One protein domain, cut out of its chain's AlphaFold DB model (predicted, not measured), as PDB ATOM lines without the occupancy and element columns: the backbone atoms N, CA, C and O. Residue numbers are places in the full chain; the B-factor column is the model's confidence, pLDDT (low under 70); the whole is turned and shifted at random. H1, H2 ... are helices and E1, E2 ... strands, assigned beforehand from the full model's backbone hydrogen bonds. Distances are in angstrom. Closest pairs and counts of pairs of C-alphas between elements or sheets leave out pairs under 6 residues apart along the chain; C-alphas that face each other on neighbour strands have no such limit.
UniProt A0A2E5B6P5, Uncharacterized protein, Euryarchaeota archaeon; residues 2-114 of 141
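What this domain is: This is residues 2 to 114 of the 141 residues of an uncharacterized protein of Euryarchaeota archaeon (UniProt A0A2E5B6P5). A two-strand antiparallel ribbon, E1 and E2, forms the middle of a small, loose body, with H3 following E1 at one end of the ribbon and H5 following E2 at the other, and H4 beyond H3. The long straight helix H1 is joined to this body through H2, and its residues 2 to 23 stick out as a free arm. A long stretch without a named element, residues 78 to 100, leads from H4 back to E2, and its residues 90 to 91 pair with residues 102 to 103 of E2, antiparallel. The printed part has 113 residues with five named helices and two named strands, in the order H1 H2 E1 H3 H4 E2 H5, and the class is mostly helix. The whole is loose, with a radius of gyration of the C-alphas of 17.0 A and spans of 52 by 44 by 30 A.

How they stand to each other: E1, residues 49 to 53, and E2, residues 101 to 105, are antiparallel neighbours at 150 degrees between their directions. N 50 and O 104 are 3.0 A apart and N 104 and O 50 are 2.8 A apart, both within hydrogen-bond range. The closest C-alphas of H3, residues 54 to 60, and E2 are those of Thr 54 and Ile 102, 6.6 A apart. H4, residues 65 to 77, touches H3 with residues 65 to 69 alone, closest at the C-alphas of Glu 55 and Asp 65, 5.0 A. These two helices run opposite ways at a steep tilt of 65 degrees. H2, residues 44 to 48, and H5, residues 106 to 113, are close but not clearly touching, with the C-alphas of Ser 48 and Trp 106 closest at 6.0 A. H1, residues 2 to 33, touches H2 with residues 24 to 32 alone, closest at the C-alphas of Ser 28 and Pro 44, 4.9 A. H1 is apart from E1, H3, H4, E2 and H5. Every O i to N i+4 pair is within hydrogen-bond range in H1, H2, H3 and H5, and 8 of 9 are in H4.

Where its parts are: H1 begins at C-alpha 2, (-6.459, -72.241, 22.959), and is 47.3 A long. H2 measures 6.8 A. E1 begins at C-alpha 49, (-12.460, -49.206, -6.847), and is 12.9 A long. H3 measures 10.0 A and H4 19.1 A. E2 measures 13.0 A, and H5, 10.9 A, ends at C-alpha 113, (-5.390, -34.869, -2.332).

The domain as a whole: The C-alphas of Val 2 and Gly 37 are the two farthest apart, at 53.1 A. Without residues 2 to 23 the body spans 44 by 32 by 22 A. The printed part has no cut. The link from H4 to E2 is long, with 23 residues. The mean pLDDT of the printed part is 74.1, and 37 residues are under 70: residues 2 to 6, 26 to 49, 94 to 100 and 111.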
ATOM      1  N   VAL A   2      -5.444 -72.905  23.818       49.31
ATOM      2  CA  VAL A   2      -6.459 -72.241  22.959       49.31
ATOM      3  C   VAL A   2      -6.013 -70.869  22.413       49.31
ATOM      4  O   VAL A   2      -6.279 -70.555  21.258       49.31
ATOM      5  N   ILE A   3      -5.254 -70.085  23.186       48.81
ATOM      6  CA  ILE A   3      -4.794 -68.734  22.788       48.81
ATOM      7  C   ILE A   3      -3.823 -68.784  21.590       48.81
ATOM      8  O   ILE A   3      -3.907 -67.968  20.677       48.81
ATOM      9  N   MET A   4      -2.948 -69.794  21.552       47.69
ATOM     10  CA  MET A   4      -1.934 -69.969  20.503       47.69
ATOM     11  C   MET A   4      -2.556 -70.359  19.147       47.69
ATOM     12  O   MET A   4      -2.122 -69.877  18.104       47.69
ATOM     13  N   ARG A   5      -3.636 -71.161  19.158       53.75
ATOM     14  CA  ARG A   5      -4.407 -71.508  17.947       53.75
ATOM     15  C   ARG A   5      -5.086 -70.287  17.317       53.75
ATOM     16  O   ARG A   5      -5.124 -70.185  16.094       53.75
ATOM     17  N   ASN A   6      -5.572 -69.351  18.135       62.22
ATOM     18  CA  ASN A   6      -6.249 -68.146  17.649       62.22
ATOM     19  C   ASN A   6      -5.274 -67.142  17.016       62.22
ATOM     20  O   ASN A   6      -5.622 -66.506  16.024       62.22
ATOM     21  N   GLY A   7      -4.050 -67.033  17.545       74.69
ATOM     22  CA  GLY A   7      -3.007 -66.179  16.968       74.69
ATOM     23  C   GLY A   7      -2.550 -66.655  15.588       74.69
ATOM     24  O   GLY A   7      -2.484 -65.858  14.657       74.69
ATOM     25  N   ILE A   8      -2.319 -67.964  15.433       81.19
ATOM     26  CA  ILE A   8      -1.908 -68.552  14.147       81.19
ATOM     27  C   ILE A   8      -3.021 -68.412  13.105       81.19
ATOM     28  O   ILE A   8      -2.759 -67.979  11.987       81.19
ATOM     29  N   ARG A   9      -4.272 -68.722  13.471       85.06
ATOM     30  CA  ARG A   9      -5.414 -68.560  12.565       85.06
ATOM     31  C   ARG A   9      -5.554 -67.115  12.089       85.06
ATOM     32  O   ARG A   9      -5.703 -66.894  10.895       85.06
ATOM     33  N   ARG A  10      -5.486 -66.148  13.007       76.38
ATOM     34  CA  ARG A  10      -5.593 -64.726  12.669       76.38
ATOM     35  C   ARG A  10      -4.457 -64.276  11.753       76.38
ATOM     36  O   ARG A  10      -4.720 -63.612  10.763       76.38
ATOM     37  N   GLY A  11      -3.227 -64.713  12.027       81.31
ATOM     38  CA  GLY A  11      -2.089 -64.440  11.148       81.31
ATOM     39  C   GLY A  11      -2.282 -65.007   9.737       81.31
ATOM     40  O   GLY A  11      -1.986 -64.330   8.761       81.31
ATOM     41  N   LEU A  12      -2.838 -66.217   9.612       88.44
ATOM     42  CA  LEU A  12      -3.156 -66.815   8.310       88.44
ATOM     43  C   LEU A  12      -4.301 -66.091   7.588       88.44
ATOM     44  O   LEU A  12      -4.247 -65.947   6.368       88.44
ATOM     45  N   GLU A  13      -5.317 -65.629   8.318       83.12
ATOM     46  CA  GLU A  13      -6.394 -64.802   7.762       83.12
ATOM     47  C   GLU A  13      -5.838 -63.468   7.242       83.12
ATOM     48  O   GLU A  13      -6.104 -63.120   6.094       83.12
ATOM     49  N   ASP A  14      -5.012 -62.771   8.028       77.19
ATOM     50  CA  ASP A  14      -4.371 -61.513   7.625       77.19
ATOM     51  C   ASP A  14      -3.487 -61.715   6.373       77.19
ATOM     52  O   ASP A  14      -3.605 -60.964   5.405       77.19
ATOM     53  N   ILE A  15      -2.688 -62.790   6.317       80.38
ATOM     54  CA  ILE A  15      -1.888 -63.146   5.128       80.38
ATOM     55  C   ILE A  15      -2.782 -63.407   3.907       80.38
ATOM     56  O   ILE A  15      -2.482 -62.940   2.808       80.38
ATOM     57  N   ALA A  16      -3.883 -64.145   4.066       85.06
ATOM     58  CA  ALA A  16      -4.799 -64.431   2.964       85.06
ATOM     59  C   ALA A  16      -5.460 -63.154   2.417       85.06
ATOM     60  O   ALA A  16      -5.654 -63.034   1.202       85.06
ATOM     61  N   TYR A  17      -5.776 -62.193   3.292       76.12
ATOM     62  CA  TYR A  17      -6.287 -60.882   2.892       76.12
ATOM     63  C   TYR A  17      -5.262 -60.098   2.066       76.12
ATOM     64  O   TYR A  17      -5.603 -59.632   0.976       76.12
ATOM     65  N   GLU A  18      -4.009 -60.027   2.516       78.19
ATOM     66  CA  GLU A  18      -2.931 -59.355   1.778       78.19
ATOM     67  C   GLU A  18      -2.680 -60.010   0.409       78.19
ATOM     68  O   GLU A  18      -2.619 -59.330  -0.617       78.19
ATOM     69  N   LEU A  19      -2.637 -61.346   0.348       78.19
ATOM     70  CA  LEU A  19      -2.468 -62.086  -0.909       78.19
ATOM     71  C   LEU A  19      -3.609 -61.824  -1.901       78.19
ATOM     72  O   LEU A  19      -3.375 -61.712  -3.109       78.19
ATOM     73  N   LYS A  20      -4.846 -61.692  -1.409       76.38
ATOM     74  CA  LYS A  20      -5.999 -61.322  -2.238       76.38
ATOM     75  C   LYS A  20      -5.857 -59.899  -2.787       76.38
ATOM     76  O   LYS A  20      -6.158 -59.680  -3.960       76.38
ATOM     77  N   GLY A  21      -5.363 -58.962  -1.976       72.25
ATOM     78  CA  GLY A  21      -5.030 -57.603  -2.409       72.25
ATOM     79  C   GLY A  21      -3.972 -57.589  -3.515       72.25
ATOM     80  O   GLY A  21      -4.200 -57.019  -4.582       72.25
ATOM     81  N   ILE A  22      -2.862 -58.307  -3.315       72.56
ATOM     82  CA  ILE A  22      -1.773 -58.432  -4.297       72.56
ATOM     83  C   ILE A  22      -2.285 -59.010  -5.620       72.56
ATOM     84  O   ILE A  22      -1.985 -58.462  -6.681       72.56
ATOM     85  N   LYS A  23      -3.102 -60.073  -5.583       75.88
ATOM     86  CA  LYS A  23      -3.711 -60.654  -6.791       75.88
ATOM     87  C   LYS A  23      -4.495 -59.609  -7.588       75.88
ATOM     88  O   LYS A  23      -4.330 -59.522  -8.801       75.88
ATOM     89  N   ASN A  24      -5.324 -58.811  -6.919       71.81
ATOM     90  CA  ASN A  24      -6.144 -57.795  -7.581       71.81
ATOM     91  C   ASN A  24      -5.284 -56.695  -8.223       71.81
ATOM     92  O   ASN A  24      -5.549 -56.285  -9.356       71.81
ATOM     93  N   ILE A  25      -4.217 -56.263  -7.542       72.00
ATOM     94  CA  ILE A  25      -3.262 -55.279  -8.074       72.00
ATOM     95  C   ILE A  25      -2.553 -55.835  -9.315       72.00
ATOM     96  O   ILE A  25      -2.494 -55.166 -10.345       72.00
ATOM     97  N   LEU A  26      -2.057 -57.073  -9.250       68.31
ATOM     98  CA  LEU A  26      -1.358 -57.711 -10.368       68.31
ATOM     99  C   LEU A  26      -2.268 -57.912 -11.581       68.31
ATOM    100  O   LEU A  26      -1.844 -57.615 -12.697       68.31
ATOM    101  N   SER A  27      -3.519 -58.335 -11.377       65.75
ATOM    102  CA  SER A  27      -4.509 -58.402 -12.456       65.75
ATOM    103  C   SER A  27      -4.711 -57.032 -13.108       65.75
ATOM    104  O   SER A  27      -4.686 -56.920 -14.330       65.75
ATOM    105  N   SER A  28      -4.825 -55.967 -12.312       61.72
ATOM    106  CA  SER A  28      -4.999 -54.597 -12.819       61.72
ATOM    107  C   SER A  28      -3.800 -54.129 -13.654       61.72
ATOM    108  O   SER A  28      -3.971 -53.542 -14.723       61.72
ATOM    109  N   ILE A  29      -2.577 -54.432 -13.202       64.69
ATOM    110  CA  ILE A  29      -1.335 -54.126 -13.930       64.69
ATOM    111  C   ILE A  29      -1.265 -54.918 -15.238       64.69
ATOM    112  O   ILE A  29      -0.901 -54.356 -16.272       64.69
ATOM    113  N   TRP A  30      -1.621 -56.205 -15.205       64.69
ATOM    114  CA  TRP A  30      -1.653 -57.065 -16.386       64.69
ATOM    115  C   TRP A  30      -2.598 -56.496 -17.450       64.69
ATOM    116  O   TRP A  30      -2.181 -56.260 -18.583       64.69
ATOM    117  N   HIS A  31      -3.833 -56.160 -17.075       63.16
ATOM    118  CA  HIS A  31      -4.800 -55.572 -18.005       63.16
ATOM    119  C   HIS A  31      -4.369 -54.190 -18.526       63.16
ATOM    120  O   HIS A  31      -4.508 -53.910 -19.717       63.16
ATOM    121  N   SER A  32      -3.781 -53.338 -17.677       60.78
ATOM    122  CA  SER A  32      -3.288 -52.019 -18.097       60.78
ATOM    123  C   SER A  32      -2.123 -52.087 -19.091       60.78
ATOM    124  O   SER A  32      -1.974 -51.169 -19.894       60.78
ATOM    125  N   ARG A  33      -1.272 -53.121 -19.024       55.16
ATOM    126  CA  ARG A  33      -0.094 -53.244 -19.899       55.16
ATOM    127  C   ARG A  33      -0.346 -54.014 -21.189       55.16
ATOM    128  O   ARG A  33       0.369 -53.778 -22.159       55.16
ATOM    129  N   TYR A  34      -1.326 -54.914 -21.211       57.16
ATOM    130  CA  TYR A  34      -1.549 -55.827 -22.334       57.16
ATOM    131  C   TYR A  34      -2.835 -55.553 -23.113       57.16
ATOM    132  O   TYR A  34      -3.377 -56.481 -23.694       57.16
ATOM    133  N   THR A  35      -3.270 -54.289 -23.177       52.72
ATOM    134  CA  THR A  35      -4.471 -53.790 -23.874       52.72
ATOM    135  C   THR A  35      -4.458 -54.110 -25.379       52.72
ATOM    136  O   THR A  35      -4.139 -53.284 -26.231       52.72
ATOM    137  N   LYS A  36      -4.764 -55.357 -25.717       54.91
ATOM    138  CA  LYS A  36      -5.105 -55.857 -27.051       54.91
ATOM    139  C   LYS A  36      -6.425 -56.607 -26.896       54.91
ATOM    140  O   LYS A  36      -6.699 -57.089 -25.804       54.91
ATOM    141  N   GLY A  37      -7.226 -56.713 -27.959       54.34
ATOM    142  CA  GLY A  37      -8.638 -57.145 -27.927       54.34
ATOM    143  C   GLY A  37      -8.992 -58.470 -27.217       54.34
ATOM    144  O   GLY A  37     -10.168 -58.783 -27.104       54.34
ATOM    145  N   GLU A  38      -8.021 -59.230 -26.704       54.88
ATOM    146  CA  GLU A  38      -8.216 -60.397 -25.828       54.88
ATOM    147  C   GLU A  38      -8.317 -60.039 -24.327       54.88
ATOM    148  O   GLU A  38      -8.946 -60.764 -23.562       54.88
ATOM    149  N   THR A  39      -7.731 -58.921 -23.874       51.25
ATOM    150  CA  THR A  39      -7.735 -58.486 -22.458       51.25
ATOM    151  C   THR A  39      -8.763 -57.396 -22.150       51.25
ATOM    152  O   THR A  39      -8.773 -56.873 -21.036       51.25
ATOM    153  N   ASP A  40      -9.603 -57.051 -23.128       48.94
ATOM    154  CA  ASP A  40     -10.555 -55.924 -23.121       48.94
ATOM    155  C   ASP A  40     -11.831 -56.198 -22.301       48.94
ATOM    156  O   ASP A  40     -12.781 -55.423 -22.286       48.94
ATOM    157  N   VAL A  41     -11.872 -57.335 -21.605       52.09
ATOM    158  CA  VAL A  41     -13.054 -57.800 -20.866       52.09
ATOM    159  C   VAL A  41     -13.252 -57.014 -19.559       52.09
ATOM    160  O   VAL A  41     -14.312 -57.093 -18.941       52.09
ATOM    161  N   LEU A  42     -12.238 -56.267 -19.106       50.19
ATOM    162  CA  LEU A  42     -12.179 -55.726 -17.752       50.19
ATOM    163  C   LEU A  42     -11.428 -54.383 -17.686       50.19
ATOM    164  O   LEU A  42     -10.222 -54.330 -17.915       50.19
ATOM    165  N   ASP A  43     -12.142 -53.315 -17.313       53.50
ATOM    166  CA  ASP A  43     -11.576 -51.983 -17.059       53.50
ATOM    167  C   ASP A  43     -10.653 -52.019 -15.819       53.50
ATOM    168  O   ASP A  43     -11.134 -52.263 -14.709       53.50
ATOM    169  N   PRO A  44      -9.337 -51.758 -15.945       53.56
ATOM    170  CA  PRO A  44      -8.415 -51.714 -14.810       53.56
ATOM    171  C   PRO A  44      -8.807 -50.684 -13.741       53.56
ATOM    172  O   PRO A  44      -8.505 -50.881 -12.563       53.56
ATOM    173  N   GLN A  45      -9.506 -49.600 -14.111       53.81
ATOM    174  CA  GLN A  45     -10.036 -48.644 -13.135       53.81
ATOM    175  C   GLN A  45     -11.121 -49.279 -12.260       53.81
ATOM    176  O   GLN A  45     -11.198 -48.957 -11.073       53.81
ATOM    177  N   ALA A  46     -11.887 -50.241 -12.784       51.09
ATOM    178  CA  ALA A  46     -12.902 -50.964 -12.021       51.09
ATOM    179  C   ALA A  46     -12.308 -51.835 -10.898       51.09
ATOM    180  O   ALA A  46     -13.010 -52.129  -9.934       51.09
ATOM    181  N   PHE A  47     -11.023 -52.201 -10.979       53.50
ATOM    182  CA  PHE A  47     -10.299 -52.915  -9.914       53.50
ATOM    183  C   PHE A  47      -9.576 -51.991  -8.932       53.50
ATOM    184  O   PHE A  47      -9.147 -52.446  -7.872       53.50
ATOM    185  N   SER A  48      -9.443 -50.703  -9.262       59.84
ATOM    186  CA  SER A  48      -8.959 -49.694  -8.314       59.84
ATOM    187  C   SER A  48     -10.038 -49.236  -7.332       59.84
ATOM    188  O   SER A  48      -9.721 -48.701  -6.268       59.84
ATOM    189  N   ASP A  49     -11.303 -49.470  -7.686       67.75
ATOM    190  CA  ASP A  49     -12.460 -49.206  -6.847       67.75
ATOM    191  C   ASP A  49     -12.696 -50.398  -5.920       67.75
ATOM    192  O   ASP A  49     -13.013 -51.506  -6.356       67.75
ATOM    193  N   GLU A  50     -12.577 -50.173  -4.617       73.88
ATOM    194  CA  GLU A  50     -12.718 -51.242  -3.640       73.88
ATOM    195  C   GLU A  50     -13.992 -51.091  -2.818       73.88
ATOM    196  O   GLU A  50     -14.267 -50.031  -2.256       73.88
ATOM    197  N   TYR A  51     -14.769 -52.167  -2.728       78.25
ATOM    198  CA  TYR A  51     -15.975 -52.221  -1.908       78.25
ATOM    199  C   TYR A  51     -15.610 -52.725  -0.518       78.25
ATOM    200  O   TYR A  51     -15.380 -53.917  -0.316       78.25
ATOM    201  N   ILE A  52     -15.566 -51.808   0.442       81.25
ATOM    202  CA  ILE A  52     -15.188 -52.092   1.826       81.25
ATOM    203  C   ILE A  52     -16.185 -51.455   2.792       81.25
ATOM    204  O   ILE A  52     -16.924 -50.530   2.455       81.25
ATOM    205  N   SER A  53     -16.248 -51.967   4.020       85.06
ATOM    206  CA  SER A  53     -16.978 -51.275   5.082       85.06
ATOM    207  C   SER A  53     -16.227 -50.010   5.504       85.06
ATOM    208  O   SER A  53     -15.022 -49.866   5.271       85.06
ATOM    209  N   THR A  54     -16.923 -49.099   6.182       86.56
ATOM    210  CA  THR A  54     -16.287 -47.918   6.785       86.56
ATOM    211  C   THR A  54     -15.213 -48.311   7.810       86.56
ATOM    212  O   THR A  54     -14.161 -47.684   7.864       86.56
ATOM    213  N   GLU A  55     -15.430 -49.405   8.545       86.50
ATOM    214  CA  GLU A  55     -14.485 -49.961   9.524       86.50
ATOM    215  C   GLU A  55     -13.183 -50.447   8.874       86.50
ATOM    216  O   GLU A  55     -12.097 -50.159   9.372       86.50
ATOM    217  N   GLU A  56     -13.280 -51.164   7.753       84.31
ATOM    218  CA  GLU A  56     -12.111 -51.663   7.023       84.31
ATOM    219  C   GLU A  56     -11.341 -50.506   6.371       84.31
ATOM    220  O   GLU A  56     -10.114 -50.456   6.433       84.31
ATOM    221  N   CYS A  57     -12.055 -49.512   5.834       86.75
ATOM    222  CA  CYS A  57     -11.448 -48.271   5.347       86.75
ATOM    223  C   CYS A  57     -10.682 -47.540   6.463       86.75
ATOM    224  O   CYS A  57      -9.529 -47.142   6.285       86.75
ATOM    225  N   ALA A  58     -11.293 -47.424   7.644       85.88
ATOM    226  CA  ALA A  58     -10.687 -46.789   8.805       85.88
ATOM    227  C   ALA A  58      -9.430 -47.530   9.283       85.88
ATOM    228  O   ALA A  58      -8.409 -46.895   9.547       85.88
ATOM    229  N   LYS A  59      -9.470 -48.871   9.306       86.00
ATOM    230  CA  LYS A  59      -8.317 -49.720   9.638       86.00
ATOM    231  C   LYS A  59      -7.132 -49.449   8.706       86.00
ATOM    232  O   LYS A  59      -6.015 -49.280   9.183       86.00
ATOM    233  N   ARG A  60      -7.372 -49.352   7.395       82.25
ATOM    234  CA  ARG A  60      -6.319 -49.110   6.389       82.25
ATOM    235  C   ARG A  60      -5.730 -47.709   6.438       82.25
ATOM    236  O   ARG A  60      -4.541 -47.537   6.202       82.25
ATOM    237  N   LEU A  61      -6.555 -46.718   6.762       83.38
ATOM    238  CA  LEU A  61      -6.121 -45.330   6.936       83.38
ATOM    239  C   LEU A  61      -5.569 -45.043   8.339       83.38
ATOM    240  O   LEU A  61      -5.168 -43.915   8.608       83.38
ATOM    241  N   ASN A  62      -5.542 -46.048   9.221       85.88
ATOM    242  CA  ASN A  62      -5.121 -45.930  10.613       85.88
ATOM    243  C   ASN A  62      -5.868 -44.814  11.375       85.88
ATOM    244  O   ASN A  62      -5.278 -44.014  12.102       85.88
ATOM    245  N   VAL A  63      -7.187 -44.748  11.188       90.62
ATOM    246  CA  VAL A  63      -8.091 -43.815  11.877       90.62
ATOM    247  C   VAL A  63      -9.274 -44.562  12.484       90.62
ATOM    248  O   VAL A  63      -9.487 -45.744  12.227       90.62
ATOM    249  N   SER A  64     -10.077 -43.877  13.300       91.56
ATOM    250  CA  SER A  64     -11.317 -44.466  13.808       91.56
ATOM    251  C   SER A  64     -12.405 -44.499  12.729       91.56
ATOM    252  O   SER A  64     -12.498 -43.606  11.887       91.56
ATOM    253  N   ASP A  65     -13.296 -45.486  12.799       89.19
ATOM    254  CA  ASP A  65     -14.487 -45.566  11.940       89.19
ATOM    255  C   ASP A  65     -15.381 -44.311  12.076       89.19
ATOM    256  O   ASP A  65     -15.954 -43.806  11.106       89.19
ATOM    257  N   GLN A  66     -15.414 -43.713  13.274       88.94
ATOM    258  CA  GLN A  66     -16.088 -42.438  13.513       88.94
ATOM    259  C   GLN A  66     -15.427 -41.268  12.768       88.94
ATOM    260  O   GLN A  66     -16.129 -40.376  12.295       88.94
ATOM    261  N   THR A  67     -14.101 -41.274  12.609       92.19
ATOM    262  CA  THR A  67     -13.369 -40.262  11.835       92.19
ATOM    263  C   THR A  67     -13.812 -40.278  10.373       92.19
ATOM    264  O   THR A  67     -14.129 -39.223   9.827       92.19
ATOM    265  N   ILE A  68     -13.935 -41.466   9.766       91.75
ATOM    266  CA  ILE A  68     -14.433 -41.618   8.389       91.75
ATOM    267  C   ILE A  68     -15.865 -41.082   8.269       91.75
ATOM    268  O   ILE A  68     -16.163 -40.288   7.374       91.75
ATOM    269  N   ARG A  69     -16.750 -41.423   9.217       90.06
ATOM    270  CA  ARG A  69     -18.120 -40.876   9.262       90.06
ATOM    271  C   ARG A  69     -18.158 -39.356   9.397       90.06
ATOM    272  O   ARG A  69     -18.962 -38.715   8.716       90.06
ATOM    273  N   ASN A  70     -17.289 -38.780  10.223       92.44
ATOM    274  CA  ASN A  70     -17.180 -37.336  10.397       92.44
ATOM    275  C   ASN A  70     -16.711 -36.653   9.106       92.44
ATOM    276  O   ASN A  70     -17.311 -35.658   8.709       92.44
ATOM    277  N   TRP A  71     -15.711 -37.199   8.407       93.00
ATOM    278  CA  TRP A  71     -15.270 -36.668   7.113       93.00
ATOM    279  C   TRP A  71     -16.374 -36.706   6.061       93.00
ATOM    280  O   TRP A  71     -16.573 -35.709   5.370       93.00
ATOM    281  N   MET A  72     -17.139 -37.798   5.974       89.94
ATOM    282  CA  MET A  72     -18.296 -37.878   5.073       89.94
ATOM    283  C   MET A  72     -19.390 -36.867   5.455       89.94
ATOM    284  O   MET A  72     -19.985 -36.224   4.593       89.94
ATOM    285  N   ALA A  73     -19.660 -36.689   6.752       89.12
ATOM    286  CA  ALA A  73     -20.632 -35.706   7.230       89.12
ATOM    287  C   ALA A  73     -20.201 -34.260   6.942       89.12
ATOM    288  O   ALA A  73     -21.042 -33.436   6.582       89.12
ATOM    289  N   LEU A  74     -18.907 -33.960   7.073       89.56
ATOM    290  CA  LEU A  74     -18.334 -32.665   6.718       89.56
ATOM    291  C   LEU A  74     -18.414 -32.418   5.212       89.56
ATOM    292  O   LEU A  74     -18.869 -31.349   4.820       89.56
ATOM    293  N   GLY A  75     -18.077 -33.407   4.380       87.19
ATOM    294  CA  GLY A  75     -18.126 -33.281   2.921       87.19
ATOM    295  C   GLY A  75     -19.536 -33.075   2.362       87.19
ATOM    296  O   GLY A  75     -19.702 -32.352   1.384       87.19
ATOM    297  N   ARG A  76     -20.572 -33.617   3.024       86.00
ATOM    298  CA  ARG A  76     -21.982 -33.314   2.698       86.00
ATOM    299  C   ARG A  76     -22.375 -31.861   2.977       86.00
ATOM    300  O   ARG A  76     -23.292 -31.358   2.340       86.00
ATOM    301  N   LYS A  77     -21.727 -31.204   3.947       87.69
ATOM    302  CA  LYS A  77     -21.982 -29.795   4.297       87.69
ATOM    303  C   LYS A  77     -21.092 -28.827   3.516       87.69
ATOM    304  O   LYS A  77     -21.536 -27.740   3.176       87.69
ATOM    305  N   SER A  78     -19.833 -29.203   3.294       84.50
ATOM    306  CA  SER A  78     -18.768 -28.351   2.763       84.50
ATOM    307  C   SER A  78     -17.793 -29.217   1.964       84.50
ATOM    308  O   SER A  78     -17.045 -30.014   2.535       84.50
ATOM    309  N   ILE A  79     -17.810 -29.067   0.639       81.44
ATOM    310  CA  ILE A  79     -17.037 -29.881  -0.320       81.44
ATOM    311  C   ILE A  79     -15.520 -29.805  -0.072       81.44
ATOM    312  O   ILE A  79     -14.792 -30.757  -0.327       81.44
ATOM    313  N   ASP A  80     -15.046 -28.681   0.451       80.38
ATOM    314  CA  ASP A  80     -13.649 -28.341   0.723       80.38
ATOM    315  C   ASP A  80     -13.107 -28.895   2.053       80.38
ATOM    316  O   ASP A  80     -11.894 -28.920   2.257       80.38
ATOM    317  N   LYS A  81     -13.978 -29.333   2.972       82.44
ATOM    318  CA  LYS A  81     -13.595 -29.680   4.359       82.44
ATOM    319  C   LYS A  81     -13.738 -31.158   4.699       82.44
ATOM    320  O   LYS A  81     -13.499 -31.544   5.843       82.44
ATOM    321  N   GLY A  82     -14.164 -31.990   3.754       87.94
ATOM    322  CA  GLY A  82     -14.429 -33.394   4.032       87.94
ATOM    323  C   GLY A  82     -14.540 -34.265   2.793       87.94
ATOM    324  O   GLY A  82     -14.269 -33.851   1.670       87.94
ATOM    325  N   TRP A  83     -14.941 -35.510   3.020       89.56
ATOM    326  CA  TRP A  83     -15.097 -36.503   1.970       89.56
ATOM    327  C   TRP A  83     -16.432 -36.332   1.261       89.56
ATOM    328  O   TRP A  83     -17.501 -36.461   1.853       89.56
ATOM    329  N   VAL A  84     -16.342 -36.069  -0.031       87.31
ATOM    330  CA  VAL A  84     -17.469 -35.861  -0.941       87.31
ATOM    331  C   VAL A  84     -17.833 -37.162  -1.646       87.31
ATOM    332  O   VAL A  84     -16.960 -37.838  -2.199       87.31
ATOM    333  N   GLU A  85     -19.123 -37.487  -1.647       85.00
ATOM    334  CA  GLU A  85     -19.670 -38.631  -2.374       85.00
ATOM    335  C   GLU A  85     -19.503 -38.463  -3.894       85.00
ATOM    336  O   GLU A  85     -19.601 -37.362  -4.426       85.00
ATOM    337  N   GLY A  86     -19.187 -39.548  -4.600       76.81
ATOM    338  CA  GLY A  86     -18.828 -39.543  -6.022       76.81
ATOM    339  C   GLY A  86     -17.363 -39.189  -6.305       76.81
ATOM    340  O   GLY A  86     -16.866 -39.506  -7.386       76.81
ATOM    341  N   ILE A  87     -16.656 -38.591  -5.337       79.38
ATOM    342  CA  ILE A  87     -15.231 -38.238  -5.447       79.38
ATOM    343  C   ILE A  87     -14.381 -39.137  -4.547       79.38
ATOM    344  O   ILE A  87     -13.519 -39.861  -5.033       79.38
ATOM    345  N   HIS A  88     -14.638 -39.097  -3.239       83.81
ATOM    346  CA  HIS A  88     -13.845 -39.793  -2.222       83.81
ATOM    347  C   HIS A  88     -14.427 -41.168  -1.882       83.81
ATOM    348  O   HIS A  88     -13.694 -42.084  -1.527       83.81
ATOM    349  N   TYR A  89     -15.749 -41.316  -1.984       86.56
ATOM    350  CA  TYR A  89     -16.460 -42.570  -1.747       86.56
ATOM    351  C   TYR A  89     -17.764 -42.609  -2.554       86.56
ATOM    352  O   TYR A  89     -18.262 -41.568  -2.973       86.56
ATOM    353  N   VAL A  90     -18.348 -43.790  -2.744       83.75
ATOM    354  CA  VAL A  90     -19.724 -43.969  -3.237       83.75
ATOM    355  C   VAL A  90     -20.473 -44.877  -2.272       83.75
ATOM    356  O   VAL A  90     -19.940 -45.911  -1.867       83.75
ATOM    357  N   ASN A  91     -21.696 -44.515  -1.882       80.19
ATOM    358  CA  ASN A  91     -22.513 -45.383  -1.045       80.19
ATOM    359  C   ASN A  91     -23.078 -46.550  -1.873       80.19
ATOM    360  O   ASN A  91     -23.988 -46.372  -2.678       80.19
ATOM    361  N   ALA A  92     -22.528 -47.752  -1.683       74.94
ATOM    362  CA  ALA A  92     -22.924 -48.939  -2.442       74.94
ATOM    363  C   ALA A  92     -24.142 -49.656  -1.833       74.94
ATOM    364  O   ALA A  92     -24.802 -50.444  -2.505       74.94
ATOM    365  N   SER A  93     -24.452 -49.390  -0.561       71.25
ATOM    366  CA  SER A  93     -25.632 -49.923   0.118       71.25
ATOM    367  C   SER A  93     -26.285 -48.819   0.952       71.25
ATOM    368  O   SER A  93     -26.060 -48.754   2.163       71.25
ATOM    369  N   PRO A  94     -27.145 -47.980   0.345       61.84
ATOM    370  CA  PRO A  94     -27.805 -46.876   1.039       61.84
ATOM    371  C   PRO A  94     -28.876 -47.327   2.041       61.84
ATOM    372  O   PRO A  94     -29.517 -46.489   2.667       61.84
ATOM    373  N   ASN A  95     -29.092 -48.636   2.204       68.88
ATOM    374  CA  ASN A  95     -30.094 -49.165   3.116       68.88
ATOM    375  C   ASN A  95     -29.655 -48.988   4.588       68.88
ATOM    376  O   ASN A  95     -28.699 -49.648   5.003       68.88
ATOM    377  N   PRO A  96     -30.375 -48.189   5.400       61.06
ATOM    378  CA  PRO A  96     -30.014 -47.918   6.794       61.06
ATOM    379  C   PRO A  96     -30.113 -49.148   7.712       61.06
ATOM    380  O   PRO A  96     -29.543 -49.140   8.797       61.06
ATOM    381  N   SER A  97     -30.806 -50.211   7.289       65.88
ATOM    382  CA  SER A  97     -30.909 -51.469   8.048       65.88
ATOM    383  C   SER A  97     -29.723 -52.421   7.845       65.88
ATOM    384  O   SER A  97     -29.636 -53.449   8.516       65.88
ATOM    385  N   ARG A  98     -28.808 -52.114   6.915       63.97
ATOM    386  CA  ARG A  98     -27.635 -52.940   6.605       63.97
ATOM    387  C   ARG A  98     -26.351 -52.190   6.931       63.97
ATOM    388  O   ARG A  98     -26.299 -50.965   6.909       63.97
ATOM    389  N   LYS A  99     -25.292 -52.949   7.213       66.44
ATOM    390  CA  LYS A  99     -23.954 -52.394   7.431       66.44
ATOM    391  C   LYS A  99     -23.546 -51.556   6.216       66.44
ATOM    392  O   LYS A  99     -23.636 -52.038   5.087       66.44
ATOM    393  N   ALA A 100     -23.116 -50.318   6.454       68.69
ATOM    394  CA  ALA A 100     -22.740 -49.398   5.389       68.69
ATOM    395  C   ALA A 100     -21.533 -49.948   4.615       68.69
ATOM    396  O   ALA A 100     -20.447 -50.124   5.173       68.69
ATOM    397  N   ILE A 101     -21.743 -50.225   3.329       76.50
ATOM    398  CA  ILE A 101     -20.687 -50.591   2.385       76.50
ATOM    399  C   ILE A 101     -20.425 -49.364   1.526       76.50
ATOM    400  O   ILE A 101     -21.336 -48.844   0.874       76.50
ATOM    401  N   ILE A 102     -19.176 -48.916   1.528       82.44
ATOM    402  CA  ILE A 102     -18.710 -47.816   0.695       82.44
ATOM    403  C   ILE A 102     -17.777 -48.367  -0.378       82.44
ATOM    404  O   ILE A 102     -16.955 -49.247  -0.131       82.44
ATOM    405  N   ARG A 103     -17.908 -47.846  -1.591       81.88
ATOM    406  CA  ARG A 103     -16.917 -48.038  -2.642       81.88
ATOM    407  C   ARG A 103     -15.901 -46.910  -2.536       81.88
ATOM    408  O   ARG A 103     -16.295 -45.747  -2.610       81.88
ATOM    409  N   ILE A 104     -14.626 -47.235  -2.370       81.62
ATOM    410  CA  ILE A 104     -13.538 -46.258  -2.354       81.62
ATOM    411  C   ILE A 104     -12.815 -46.296  -3.702       81.62
ATOM    412  O   ILE A 104     -12.162 -47.296  -4.001       81.62
ATOM    413  N   PRO A 105     -12.898 -45.230  -4.516       77.69
ATOM    414  CA  PRO A 105     -12.102 -45.108  -5.725       77.69
ATOM    415  C   PRO A 105     -10.695 -44.620  -5.365       77.69
ATOM    416  O   PRO A 105     -10.406 -43.427  -5.461       77.69
ATOM    417  N   TRP A 106      -9.816 -45.522  -4.914       75.12
ATOM    418  CA  TRP A 106      -8.513 -45.168  -4.327       75.12
ATOM    419  C   TRP A 106      -7.680 -44.238  -5.212       75.12
ATOM    420  O   TRP A 106      -7.106 -43.269  -4.721       75.12
ATOM    421  N   ASN A 107      -7.681 -44.463  -6.526       70.12
ATOM    422  CA  ASN A 107      -6.979 -43.594  -7.469       70.12
ATOM    423  C   ASN A 107      -7.552 -42.171  -7.480       70.12
ATOM    424  O   ASN A 107      -6.801 -41.203  -7.385       70.12
ATOM    425  N   LYS A 108      -8.882 -42.024  -7.551       70.75
ATOM    426  CA  LYS A 108      -9.534 -40.703  -7.514       70.75
ATOM    427  C   LYS A 108      -9.343 -40.020  -6.164       70.75
ATOM    428  O   LYS A 108      -9.143 -38.811  -6.135       70.75
ATOM    429  N   LEU A 109      -9.353 -40.795  -5.081       73.50
ATOM    430  CA  LEU A 109      -9.090 -40.314  -3.730       73.50
ATOM    431  C   LEU A 109      -7.671 -39.744  -3.614       73.50
ATOM    432  O   LEU A 109      -7.487 -38.618  -3.177       73.50
ATOM    433  N   ILE A 110      -6.654 -40.488  -4.049       71.31
ATOM    434  CA  ILE A 110      -5.265 -40.009  -4.029       71.31
ATOM    435  C   ILE A 110      -5.120 -38.768  -4.919       71.31
ATOM    436  O   ILE A 110      -4.503 -37.784  -4.510       71.31
ATOM    437  N   HIS A 111      -5.735 -38.770  -6.106       66.56
ATOM    438  CA  HIS A 111      -5.734 -37.610  -6.996       66.56
ATOM    439  C   HIS A 111      -6.427 -36.380  -6.398       66.56
ATOM    440  O   HIS A 111      -5.970 -35.272  -6.667       66.56
ATOM    441  N   SER A 112      -7.480 -36.533  -5.585       71.00
ATOM    442  CA  SER A 112      -8.156 -35.386  -4.962       71.00
ATOM    443  C   SER A 112      -7.295 -34.698  -3.900       71.00
ATOM    444  O   SER A 112      -7.438 -33.496  -3.686       71.00
ATOM    445  N   PHE A 113      -6.362 -35.427  -3.278       70.69
ATOM    446  CA  PHE A 113      -5.390 -34.869  -2.332       70.69
ATOM    447  C   PHE A 113      -4.082 -34.414  -2.981       70.69
ATOM    448  O   PHE A 113      -3.318 -33.663  -2.368       70.69
ATOM    449  N   ALA A 114      -3.797 -34.864  -4.203       70.62
ATOM    450  CA  ALA A 114      -2.578 -34.504  -4.900       70.62
ATOM    451  C   ALA A 114      -2.562 -32.994  -5.184       70.62
ATOM    452  O   ALA A 114      -3.339 -32.484  -5.988       70.62
TER     453      ALA A 114